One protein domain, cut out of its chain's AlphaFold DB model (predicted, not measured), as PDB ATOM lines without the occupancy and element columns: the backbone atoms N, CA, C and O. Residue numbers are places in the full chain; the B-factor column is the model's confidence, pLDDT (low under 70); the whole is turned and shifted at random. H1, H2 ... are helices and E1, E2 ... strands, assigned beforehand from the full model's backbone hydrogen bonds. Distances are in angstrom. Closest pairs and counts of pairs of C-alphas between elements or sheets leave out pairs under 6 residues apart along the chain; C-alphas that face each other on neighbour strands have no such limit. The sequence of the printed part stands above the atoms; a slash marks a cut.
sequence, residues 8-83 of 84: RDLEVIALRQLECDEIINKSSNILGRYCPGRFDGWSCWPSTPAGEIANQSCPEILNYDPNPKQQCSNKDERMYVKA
ATOM      1  N   ARG A   8      28.537   0.893 -36.218       72.75
ATOM      2  CA  ARG A   8      28.196   0.083 -35.038       72.75
ATOM      3  C   ARG A   8      27.109  -0.958 -35.309       72.75
ATOM      4  O   ARG A   8      27.185  -2.055 -34.770       72.75
ATOM      5  N   ASP A   9      26.125  -0.643 -36.146       78.50
ATOM      6  CA  ASP A   9      25.050  -1.578 -36.489       78.50
ATOM      7  C   ASP A   9      25.585  -2.722 -37.356       78.50
ATOM      8  O   ASP A   9      25.185  -3.869 -37.178       78.50
ATOM      9  N   LEU A  10      26.545  -2.433 -38.242       83.12
ATOM     10  CA  LEU A  10      27.225  -3.453 -39.044       83.12
ATOM     11  C   LEU A  10      28.012  -4.437 -38.176       83.12
ATOM     12  O   LEU A  10      27.974  -5.639 -38.433       83.12
ATOM     13  N   GLU A  11      28.690  -3.953 -37.134       86.44
ATOM     14  CA  GLU A  11      29.414  -4.816 -36.199       86.44
ATOM     15  C   GLU A  11      28.454  -5.688 -35.376       86.44
ATOM     16  O   GLU A  11      28.678  -6.888 -35.240       86.44
ATOM     17  N   VAL A  12      27.326  -5.132 -34.924       85.12
ATOM     18  CA  VAL A  12      26.272  -5.903 -34.241       85.12
ATOM     19  C   VAL A  12      25.671  -6.975 -35.157       85.12
ATOM     20  O   VAL A  12      25.476  -8.111 -34.726       85.12
ATOM     21  N   ILE A  13      25.389  -6.645 -36.419       86.19
ATOM     22  CA  ILE A  13      24.875  -7.609 -37.404       86.19
ATOM     23  C   ILE A  13      25.910  -8.711 -37.665       86.19
ATOM     24  O   ILE A  13      25.544  -9.884 -37.702       86.19
ATOM     25  N   ALA A  14      27.193  -8.360 -37.795       90.00
ATOM     26  CA  ALA A  14      28.269  -9.326 -38.001       90.00
ATOM     27  C   ALA A  14      28.440 -10.272 -36.801       90.00
ATOM     28  O   ALA A  14      28.593 -11.478 -36.989       90.00
ATOM     29  N   LEU A  15      28.360  -9.755 -35.573       90.31
ATOM     30  CA  LEU A  15      28.386 -10.578 -34.362       90.31
ATOM     31  C   LEU A  15      27.205 -11.554 -34.328       90.31
ATOM     32  O   LEU A  15      27.406 -12.750 -34.135       90.31
ATOM     33  N   ARG A  16      25.992 -11.077 -34.624       88.50
ATOM     34  CA  ARG A  16      24.798 -11.937 -34.684       88.50
ATOM     35  C   ARG A  16      24.870 -12.998 -35.775       88.50
ATOM     36  O   ARG A  16      24.365 -14.100 -35.581       88.50
ATOM     37  N   GLN A  17      25.479 -12.681 -36.917       91.25
ATOM     38  CA  GLN A  17      25.733 -13.659 -37.974       91.25
ATOM     39  C   GLN A  17      26.623 -14.794 -37.452       91.25
ATOM     40  O   GLN A  17      26.268 -15.958 -37.617       91.25
ATOM     41  N   LEU A  18      27.726 -14.464 -36.772       93.50
ATOM     42  CA  LEU A  18      28.631 -15.466 -36.198       93.50
ATOM     43  C   LEU A  18      27.921 -16.349 -35.164       93.50
ATOM     44  O   LEU A  18      28.024 -17.572 -35.227       93.50
ATOM     45  N   GLU A  19      27.146 -15.748 -34.259       91.25
ATOM     46  CA  GLU A  19      26.330 -16.495 -33.291       91.25
ATOM     47  C   GLU A  19      25.322 -17.420 -33.994       91.25
ATOM     48  O   GLU A  19      25.108 -18.561 -33.577       91.25
ATOM     49  N   CYS A  20      24.716 -16.953 -35.089       90.62
ATOM     50  CA  CYS A  20      23.779 -17.758 -35.858       90.62
ATOM     51  C   CYS A  20      24.441 -18.977 -36.498       90.62
ATOM     52  O   CYS A  20      23.884 -20.077 -36.458       90.62
ATOM     53  N   ASP A  21      25.641 -18.804 -37.045       91.56
ATOM     54  CA  ASP A  21      26.390 -19.894 -37.660       91.56
ATOM     55  C   ASP A  21      26.718 -20.990 -36.637       91.56
ATOM     56  O   ASP A  21      26.623 -22.182 -36.949       91.56
ATOM     57  N   GLU A  22      27.012 -20.630 -35.386       92.00
ATOM     58  CA  GLU A  22      27.179 -21.610 -34.308       92.00
ATOM     59  C   GLU A  22      25.884 -22.383 -34.014       92.00
ATOM     60  O   GLU A  22      25.905 -23.614 -33.894       92.00
ATOM     61  N   ILE A  23      24.742 -21.688 -33.943       87.62
ATOM     62  CA  ILE A  23      23.426 -22.306 -33.709       87.62
ATOM     63  C   ILE A  23      23.086 -23.289 -34.831       87.62
ATOM     64  O   ILE A  23      22.668 -24.421 -34.565       87.62
ATOM     65  N   ILE A  24      23.283 -22.882 -36.086       86.81
ATOM     66  CA  ILE A  24      22.991 -23.707 -37.262       86.81
ATOM     67  C   ILE A  24      23.887 -24.947 -37.276       86.81
ATOM     68  O   ILE A  24      23.384 -26.061 -37.442       86.81
ATOM     69  N   ASN A  25      25.190 -24.776 -37.033       87.12
ATOM     70  CA  ASN A  25      26.139 -25.887 -36.978       87.12
ATOM     71  C   ASN A  25      25.766 -26.897 -35.885       87.12
ATOM     72  O   ASN A  25      25.788 -28.108 -36.119       87.12
ATOM     73  N   LYS A  26      25.342 -26.412 -34.713       83.56
ATOM     74  CA  LYS A  26      24.883 -27.256 -33.604       83.56
ATOM     75  C   LYS A  26      23.556 -27.968 -33.899       83.56
ATOM     76  O   LYS A  26      23.350 -29.090 -33.442       83.56
ATOM     77  N   SER A  27      22.669 -27.347 -34.676       73.31
ATOM     78  CA  SER A  27      21.350 -27.882 -35.039       73.31
ATOM     79  C   SER A  27      21.365 -28.800 -36.271       73.31
ATOM     80  O   SER A  27      20.299 -29.184 -36.747       73.31
ATOM     81  N   SER A  28      22.528 -29.175 -36.803       67.12
ATOM     82  CA  SER A  28      22.667 -29.956 -38.046       67.12
ATOM     83  C   SER A  28      22.132 -31.401 -37.987       67.12
ATOM     84  O   SER A  28      22.097 -32.085 -39.005       67.12
ATOM     85  N   ASN A  29      21.661 -31.873 -36.827       71.19
ATOM     86  CA  ASN A  29      21.187 -33.246 -36.619       71.19
ATOM     87  C   ASN A  29      19.657 -33.411 -36.768       71.19
ATOM     88  O   ASN A  29      19.031 -34.168 -36.027       71.19
ATOM     89  N   ILE A  30      19.025 -32.679 -37.692       74.69
ATOM     90  CA  ILE A  30      17.582 -32.827 -37.944       74.69
ATOM     91  C   ILE A  30      17.354 -33.943 -38.960       74.69
ATOM     92  O   ILE A  30      17.840 -33.886 -40.087       74.69
ATOM     93  N   LEU A  31      16.598 -34.964 -38.562       77.31
ATOM     94  CA  LEU A  31      16.216 -36.071 -39.435       77.31
ATOM     95  C   LEU A  31      14.915 -35.745 -40.185       77.31
ATOM     96  O   LEU A  31      13.965 -35.224 -39.603       77.31
ATOM     97  N   GLY A  32      14.844 -36.113 -41.466       79.00
ATOM     98  CA  GLY A  32      13.645 -35.948 -42.296       79.00
ATOM     99  C   GLY A  32      13.621 -34.645 -43.101       79.00
ATOM    100  O   GLY A  32      14.665 -34.087 -43.421       79.00
ATOM    101  N   ARG A  33      12.425 -34.180 -43.491       82.25
ATOM    102  CA  ARG A  33      12.259 -32.895 -44.194       82.25
ATOM    103  C   ARG A  33      12.316 -31.749 -43.190       82.25
ATOM    104  O   ARG A  33      11.520 -31.713 -42.254       82.25
ATOM    105  N   TYR A  34      13.210 -30.801 -43.423       80.06
ATOM    106  CA  TYR A  34      13.360 -29.598 -42.616       80.06
ATOM    107  C   TYR A  34      13.723 -28.413 -43.506       80.06
ATOM    108  O   TYR A  34      14.250 -28.580 -44.602       80.06
ATOM    109  N   CYS A  35      13.440 -27.215 -43.016       82.00
ATOM    110  CA  CYS A  35      13.944 -25.986 -43.593       82.00
ATOM    111  C   CYS A  35      15.326 -25.686 -42.983       82.00
ATOM    112  O   CYS A  35      15.443 -25.713 -41.751       82.00
ATOM    113  N   PRO A  36      16.368 -25.421 -43.793       82.88
ATOM    114  CA  PRO A  36      17.709 -25.153 -43.283       82.88
ATOM    115  C   PRO A  36      17.733 -23.853 -42.482       82.88
ATOM    116  O   PRO A  36      17.063 -22.877 -42.834       82.88
ATOM    117  N   GLY A  37      18.508 -23.849 -41.401       84.88
ATOM    118  CA  GLY A  37      18.741 -22.643 -40.631       84.88
ATOM    119  C   GLY A  37      19.483 -21.594 -41.457       84.88
ATOM    120  O   GLY A  37      20.289 -21.926 -42.327       84.88
ATOM    121  N   ARG A  38      19.173 -20.320 -41.219       86.50
ATOM    122  CA  ARG A  38      19.721 -19.190 -41.971       86.50
ATOM    123  C   ARG A  38      19.706 -17.909 -41.154       86.50
ATOM    124  O   ARG A  38      18.798 -17.686 -40.358       86.50
ATOM    125  N   PHE A  39      20.646 -17.027 -41.450       87.50
ATOM    126  CA  PHE A  39      20.572 -15.628 -41.056       87.50
ATOM    127  C   PHE A  39      19.958 -14.811 -42.199       87.50
ATOM    128  O   PHE A  39      20.268 -15.038 -43.371       87.50
ATOM    129  N   ASP A  40      19.048 -13.895 -41.884       82.38
ATOM    130  CA  ASP A  40      18.336 -13.077 -42.877       82.38
ATOM    131  C   ASP A  40      18.804 -11.613 -42.936       82.38
ATOM    132  O   ASP A  40      18.257 -10.835 -43.715       82.38
ATOM    133  N   GLY A  41      19.833 -11.260 -42.159       83.00
ATOM    134  CA  GLY A  41      20.362  -9.899 -42.031       83.00
ATOM    135  C   GLY A  41      20.102  -9.268 -40.662       83.00
ATOM    136  O   GLY A  41      20.718  -8.256 -40.334       83.00
ATOM    137  N   TRP A  42      19.235  -9.869 -39.846       79.81
ATOM    138  CA  TRP A  42      18.888  -9.351 -38.517       79.81
ATOM    139  C   TRP A  42      18.658 -10.458 -37.491       79.81
ATOM    140  O   TRP A  42      19.089 -10.316 -36.344       79.81
ATOM    141  N   SER A  43      18.005 -11.548 -37.892       84.50
ATOM    142  CA  SER A  43      17.566 -12.622 -37.009       84.50
ATOM    143  C   SER A  43      18.136 -13.969 -37.444       84.50
ATOM    144  O   SER A  43      18.263 -14.275 -38.632       84.50
ATOM    145  N   CYS A  44      18.463 -14.799 -36.454       86.81
ATOM    146  CA  CYS A  44      18.894 -16.163 -36.700       86.81
ATOM    147  C   CYS A  44      17.705 -17.116 -36.719       86.81
ATOM    148  O   CYS A  44      17.041 -17.318 -35.704       86.81
ATOM    149  N   TRP A  45      17.467 -17.756 -37.856       85.75
ATOM    150  CA  TRP A  45      16.430 -18.766 -37.994       85.75
ATOM    151  C   TRP A  45      17.056 -20.152 -37.859       85.75
ATOM    152  O   TRP A  45      17.871 -20.524 -38.704       85.75
ATOM    153  N   PRO A  46      16.702 -20.940 -36.829       85.19
ATOM    154  CA  PRO A  46      17.241 -22.281 -36.673       85.19
ATOM    155  C   PRO A  46      16.667 -23.233 -37.726       85.19
ATOM    156  O   PRO A  46      15.573 -23.026 -38.268       85.19
ATOM    157  N   SER A  47      17.386 -24.325 -37.978       85.25
ATOM    158  CA  SER A  47      16.864 -25.423 -38.786       85.25
ATOM    159  C   SER A  47      15.562 -25.939 -38.156       85.25
ATOM    160  O   SER A  47      15.505 -26.194 -36.955       85.25
ATOM    161  N   THR A  48      14.496 -26.044 -38.948       83.75
ATOM    162  CA  THR A  48      13.135 -26.284 -38.435       83.75
ATOM    163  C   THR A  48      12.470 -27.428 -39.196       83.75
ATOM    164  O   THR A  48      12.417 -27.359 -40.424       83.75
ATOM    165  N   PRO A  49      11.954 -28.473 -38.526       84.25
ATOM    166  CA  PRO A  49      11.243 -29.565 -39.186       84.25
ATOM    167  C   PRO A  49      10.034 -29.080 -39.993       84.25
ATOM    168  O   PRO A  49       9.379 -28.092 -39.655       84.25
ATOM    169  N   ALA A  50       9.708 -29.785 -41.070       82.81
ATOM    170  CA  ALA A  50       8.562 -29.418 -41.883       82.81
ATOM    171  C   ALA A  50       7.241 -29.633 -41.127       82.81
ATOM    172  O   ALA A  50       7.001 -30.700 -40.568       82.81
ATOM    173  N   GLY A  51       6.365 -28.625 -41.158       80.25
ATOM    174  CA  GLY A  51       5.132 -28.592 -40.368       80.25
ATOM    175  C   GLY A  51       5.251 -27.820 -39.050       80.25
ATOM    176  O   GLY A  51       4.219 -27.479 -38.480       80.25
ATOM    177  N   GLU A  52       6.469 -27.481 -38.619       79.62
ATOM    178  CA  GLU A  52       6.719 -26.660 -37.431       79.62
ATOM    179  C   GLU A  52       6.842 -25.165 -37.772       79.62
ATOM    180  O   GLU A  52       7.079 -24.756 -38.921       79.62
ATOM    181  N   ILE A  53       6.674 -24.332 -36.743       80.00
ATOM    182  CA  ILE A  53       6.824 -22.875 -36.817       80.00
ATOM    183  C   ILE A  53       8.037 -22.470 -35.984       80.00
ATOM    184  O   ILE A  53       8.105 -22.755 -34.790       80.00
ATOM    185  N   ALA A  54       8.970 -21.760 -36.611       78.56
ATOM    186  CA  ALA A  54      10.073 -21.122 -35.913       78.56
ATOM    187  C   ALA A  54       9.652 -19.727 -35.450       78.56
ATOM    188  O   ALA A  54       9.092 -18.946 -36.225       78.56
ATOM    189  N   ASN A  55       9.972 -19.408 -34.198       78.19
ATOM    190  CA  ASN A  55       9.757 -18.090 -33.618       78.19
ATOM    191  C   ASN A  55      11.103 -17.489 -33.217       78.19
ATOM    192  O   ASN A  55      11.965 -18.169 -32.652       78.19
ATOM    193  N   GLN A  56      11.256 -16.200 -33.482       76.56
ATOM    194  CA  GLN A  56      12.370 -15.399 -33.000       76.56
ATOM    195  C   GLN A  56      11.844 -14.076 -32.480       76.56
ATOM    196  O   GLN A  56      10.779 -13.620 -32.885       76.56
ATOM    197  N   SER A  57      12.593 -13.471 -31.572       71.62
ATOM    198  CA  SER A  57      12.327 -12.101 -31.163       71.62
ATOM    199  C   SER A  57      12.814 -11.152 -32.252       71.62
ATOM    200  O   SER A  57      13.870 -11.375 -32.854       71.62
ATOM    201  N   CYS A  58      12.051 -10.088 -32.498       68.50
ATOM    202  CA  CYS A  58      12.557  -8.998 -33.320       68.50
ATOM    203  C   CYS A  58      13.788  -8.392 -32.634       68.50
ATOM    204  O   CYS A  58      13.774  -8.185 -31.417       68.50
ATOM    205  N   PRO A  59      14.860  -8.107 -33.383       67.69
ATOM    206  CA  PRO A  59      15.998  -7.430 -32.805       67.69
ATOM    207  C   PRO A  59      15.596  -5.998 -32.439       67.69
ATOM    208  O   PRO A  59      15.003  -5.307 -33.259       67.69
ATOM    209  N   GLU A  60      15.964  -5.537 -31.240       66.25
ATOM    210  CA  GLU A  60      15.559  -4.225 -30.690       66.25
ATOM    211  C   GLU A  60      15.889  -3.022 -31.591       66.25
ATOM    212  O   GLU A  60      15.285  -1.964 -31.461       66.25
ATOM    213  N   ILE A  61      16.825  -3.181 -32.531       61.81
ATOM    214  CA  ILE A  61      17.181  -2.165 -33.532       61.81
ATOM    215  C   ILE A  61      16.067  -1.900 -34.560       61.81
ATOM    216  O   ILE A  61      16.071  -0.865 -35.223       61.81
ATOM    217  N   LEU A  62      15.121  -2.829 -34.712       60.44
ATOM    218  CA  LEU A  62      13.959  -2.706 -35.578       60.44
ATOM    219  C   LEU A  62      12.733  -2.545 -34.671       60.44
ATOM    220  O   LEU A  62      12.274  -3.518 -34.080       60.44
ATOM    221  N   ASN A  63      12.169  -1.336 -34.579       56.44
ATOM    222  CA  ASN A  63      10.878  -1.070 -33.917       56.44
ATOM    223  C   ASN A  63       9.687  -1.680 -34.700       56.44
ATOM    224  O   ASN A  63       8.684  -1.012 -34.951       56.44
ATOM    225  N   TYR A  64       9.804  -2.925 -35.148       57.22
ATOM    226  CA  TYR A  64       8.762  -3.676 -35.837       57.22
ATOM    227  C   TYR A  64       8.312  -4.842 -34.950       57.22
ATOM    228  O   TYR A  64       9.074  -5.273 -34.087       57.22
ATOM    229  N   ASP A  65       7.068  -5.300 -35.124       57.53
ATOM    230  CA  ASP A  65       6.337  -6.224 -34.243       57.53
ATOM    231  C   ASP A  65       7.210  -7.197 -33.426       57.53
ATOM    232  O   ASP A  65       8.020  -7.921 -34.002       57.53
ATOM    233  N   PRO A  66       7.017  -7.316 -32.098       61.69
ATOM    234  CA  PRO A  66       7.965  -7.992 -31.204       61.69
ATOM    235  C   PRO A  66       8.139  -9.503 -31.445       61.69
ATOM    236  O   PRO A  66       9.051 -10.104 -30.878       61.69
ATOM    237  N   ASN A  67       7.281 -10.133 -32.258       62.31
ATOM    238  CA  ASN A  67       7.231 -11.588 -32.430       62.31
ATOM    239  C   ASN A  67       7.070 -12.011 -33.904       62.31
ATOM    240  O   ASN A  67       5.987 -12.461 -34.300       62.31
ATOM    241  N   PRO A  68       8.124 -11.894 -34.729       68.69
ATOM    242  CA  PRO A  68       8.124 -12.421 -36.086       68.69
ATOM    243  C   PRO A  68       8.052 -13.955 -36.082       68.69
ATOM    244  O   PRO A  68       8.690 -14.638 -35.276       68.69
ATOM    245  N   LYS A  69       7.272 -14.508 -37.019       68.94
ATOM    246  CA  LYS A  69       7.069 -15.956 -37.168       68.94
ATOM    247  C   LYS A  69       7.433 -16.408 -38.572       68.94
ATOM    248  O   LYS A  69       7.025 -15.785 -39.557       68.94
ATOM    249  N   GLN A  70       8.127 -17.536 -38.659       69.88
ATOM    250  CA  GLN A  70       8.459 -18.185 -39.920       69.88
ATOM    251  C   GLN A  70       7.872 -19.597 -39.959       69.88
ATOM    252  O   GLN A  70       8.117 -20.415 -39.074       69.88
ATOM    253  N   GLN A  71       7.098 -19.893 -41.004       68.12
ATOM    254  CA  GLN A  71       6.440 -21.190 -41.166       68.12
ATOM    255  C   GLN A  71       7.195 -22.073 -42.171       68.12
ATOM    256  O   GLN A  71       7.409 -21.665 -43.313       68.12
ATOM    257  N   CYS A  72       7.538 -23.305 -41.775       60.00
ATOM    258  CA  CYS A  72       8.146 -24.298 -42.663       60.00
ATOM    259  C   CYS A  72       7.055 -25.189 -43.288       60.00
ATOM    260  O   CYS A  72       6.510 -26.082 -42.638       60.00
ATOM    261  N   SER A  73       6.690 -24.934 -44.551       63.50
ATOM    262  CA  SER A  73       5.677 -25.723 -45.274       63.50
ATOM    263  C   SER A  73       6.292 -26.765 -46.207       63.50
ATOM    264  O   SER A  73       7.227 -26.489 -46.945       63.50
ATOM    265  N   ASN A  74       5.677 -27.949 -46.244       58.44
ATOM    266  CA  ASN A  74       6.119 -29.135 -46.990       58.44
ATOM    267  C   ASN A  74       6.090 -29.043 -48.529       58.44
ATOM    268  O   ASN A  74       6.458 -30.026 -49.170       58.44
ATOM    269  N   LYS A  75       5.571 -27.956 -49.118       51.16
ATOM    270  CA  LYS A  75       5.181 -27.934 -50.540       51.16
ATOM    271  C   LYS A  75       6.079 -27.119 -51.465       51.16
ATOM    272  O   LYS A  75       6.200 -27.513 -52.608       51.16
ATOM    273  N   ASP A  76       6.769 -26.098 -50.975       50.69
ATOM    274  CA  ASP A  76       7.774 -25.359 -51.739       50.69
ATOM    275  C   ASP A  76       8.701 -24.699 -50.721       50.69
ATOM    276  O   ASP A  76       8.226 -24.054 -49.787       50.69
ATOM    277  N   GLU A  77      10.005 -24.892 -50.879       50.56
ATOM    278  CA  GLU A  77      11.109 -24.531 -49.978       50.56
ATOM    279  C   GLU A  77      11.327 -23.003 -49.856       50.56
ATOM    280  O   GLU A  77      12.434 -22.483 -49.957       50.56
ATOM    281  N   ARG A  78      10.245 -22.238 -49.689       50.22
ATOM    282  CA  ARG A  78      10.256 -20.793 -49.478       50.22
ATOM    283  C   ARG A  78       9.553 -20.466 -48.173       50.22
ATOM    284  O   ARG A  78       8.332 -20.523 -48.049       50.22
ATOM    285  N   MET A  79      10.383 -20.120 -47.198       50.84
ATOM    286  CA  MET A  79       9.994 -19.502 -45.941       50.84
ATOM    287  C   MET A  79       9.339 -18.147 -46.237       50.84
ATOM    288  O   MET A  79       9.970 -17.272 -46.826       50.84
ATOM    289  N   TYR A  80       8.086 -17.959 -45.828       47.84
ATOM    290  CA  TYR A  80       7.462 -16.637 -45.803       47.84
ATOM    291  C   TYR A  80       7.291 -16.235 -44.342       47.84
ATOM    292  O   TYR A  80       6.644 -16.948 -43.570       47.84
ATOM    293  N   VAL A  81       7.896 -15.109 -43.964       51.66
ATOM    294  CA  VAL A  81       7.628 -14.456 -42.681       51.66
ATOM    295  C   VAL A  81       6.212 -13.897 -42.767       51.66
ATOM    296  O   VAL A  81       5.905 -13.140 -43.690       51.66
ATOM    297  N   LYS A  82       5.327 -14.291 -41.850       44.84
ATOM    298  CA  LYS A  82       4.006 -13.664 -41.722       44.84
ATOM    299  C   LYS A  82       3.978 -12.839 -40.444       44.84
ATOM    300  O   LYS A  82       4.050 -13.401 -39.353       44.84
ATOM    301  N   ALA A  83       3.843 -11.523 -40.593       41.31
ATOM    302  CA  ALA A  83       3.310 -10.688 -39.524       41.31
ATOM    303  C   ALA A  83       1.848 -11.108 -39.286       41.31
ATOM    304  O   ALA A  83       1.134 -11.405 -40.251       41.31
TER     305      ALA A  83
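This is residues 8 to 83 of the 84 residues of the protein "G_PROTEIN_RECEP_F2_3 domain-containing protein" of Tribolium castaneum (UniProt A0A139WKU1). With little regular structure, a small sheet of three short strands and the long helix H1 make opposite sides, with residues 34 to 49 folded between them. The printed part has 76 residues, 28 of them in named elements, in the order H1, E1, E2, E3; the class is mixed. It is compact, with a radius of gyration of the C-alphas of 12.9 A and spans of 39 by 27 by 16 A.

The strands are E1, residues 53 to 55, E2, residues 69 to 71, and E3, residues 80 to 82. H1, residues 8 to 26, is 27.6 A long, from C-alpha 8 at (28.196, 0.083, -35.038). C-alpha 82 is at (4.006, -13.664, -41.722).

E1 and E2 form an antiparallel hairpin, with N 54 and O 70 2.9 A apart. E2 and E3 meet only at a point, C-alphas 70 and 81 facing each other at 4.7 A. Residues 38 to 39 pair antiparallel with 44 to 45. H1 is not on the sheet; every O i to N i+4 pair in it is within hydrogen-bond range.

The printed part has no cut. The links H1 to E1 and E1 to E2 are long. Residue 28 and residues 58 to 83 have pLDDT under 70.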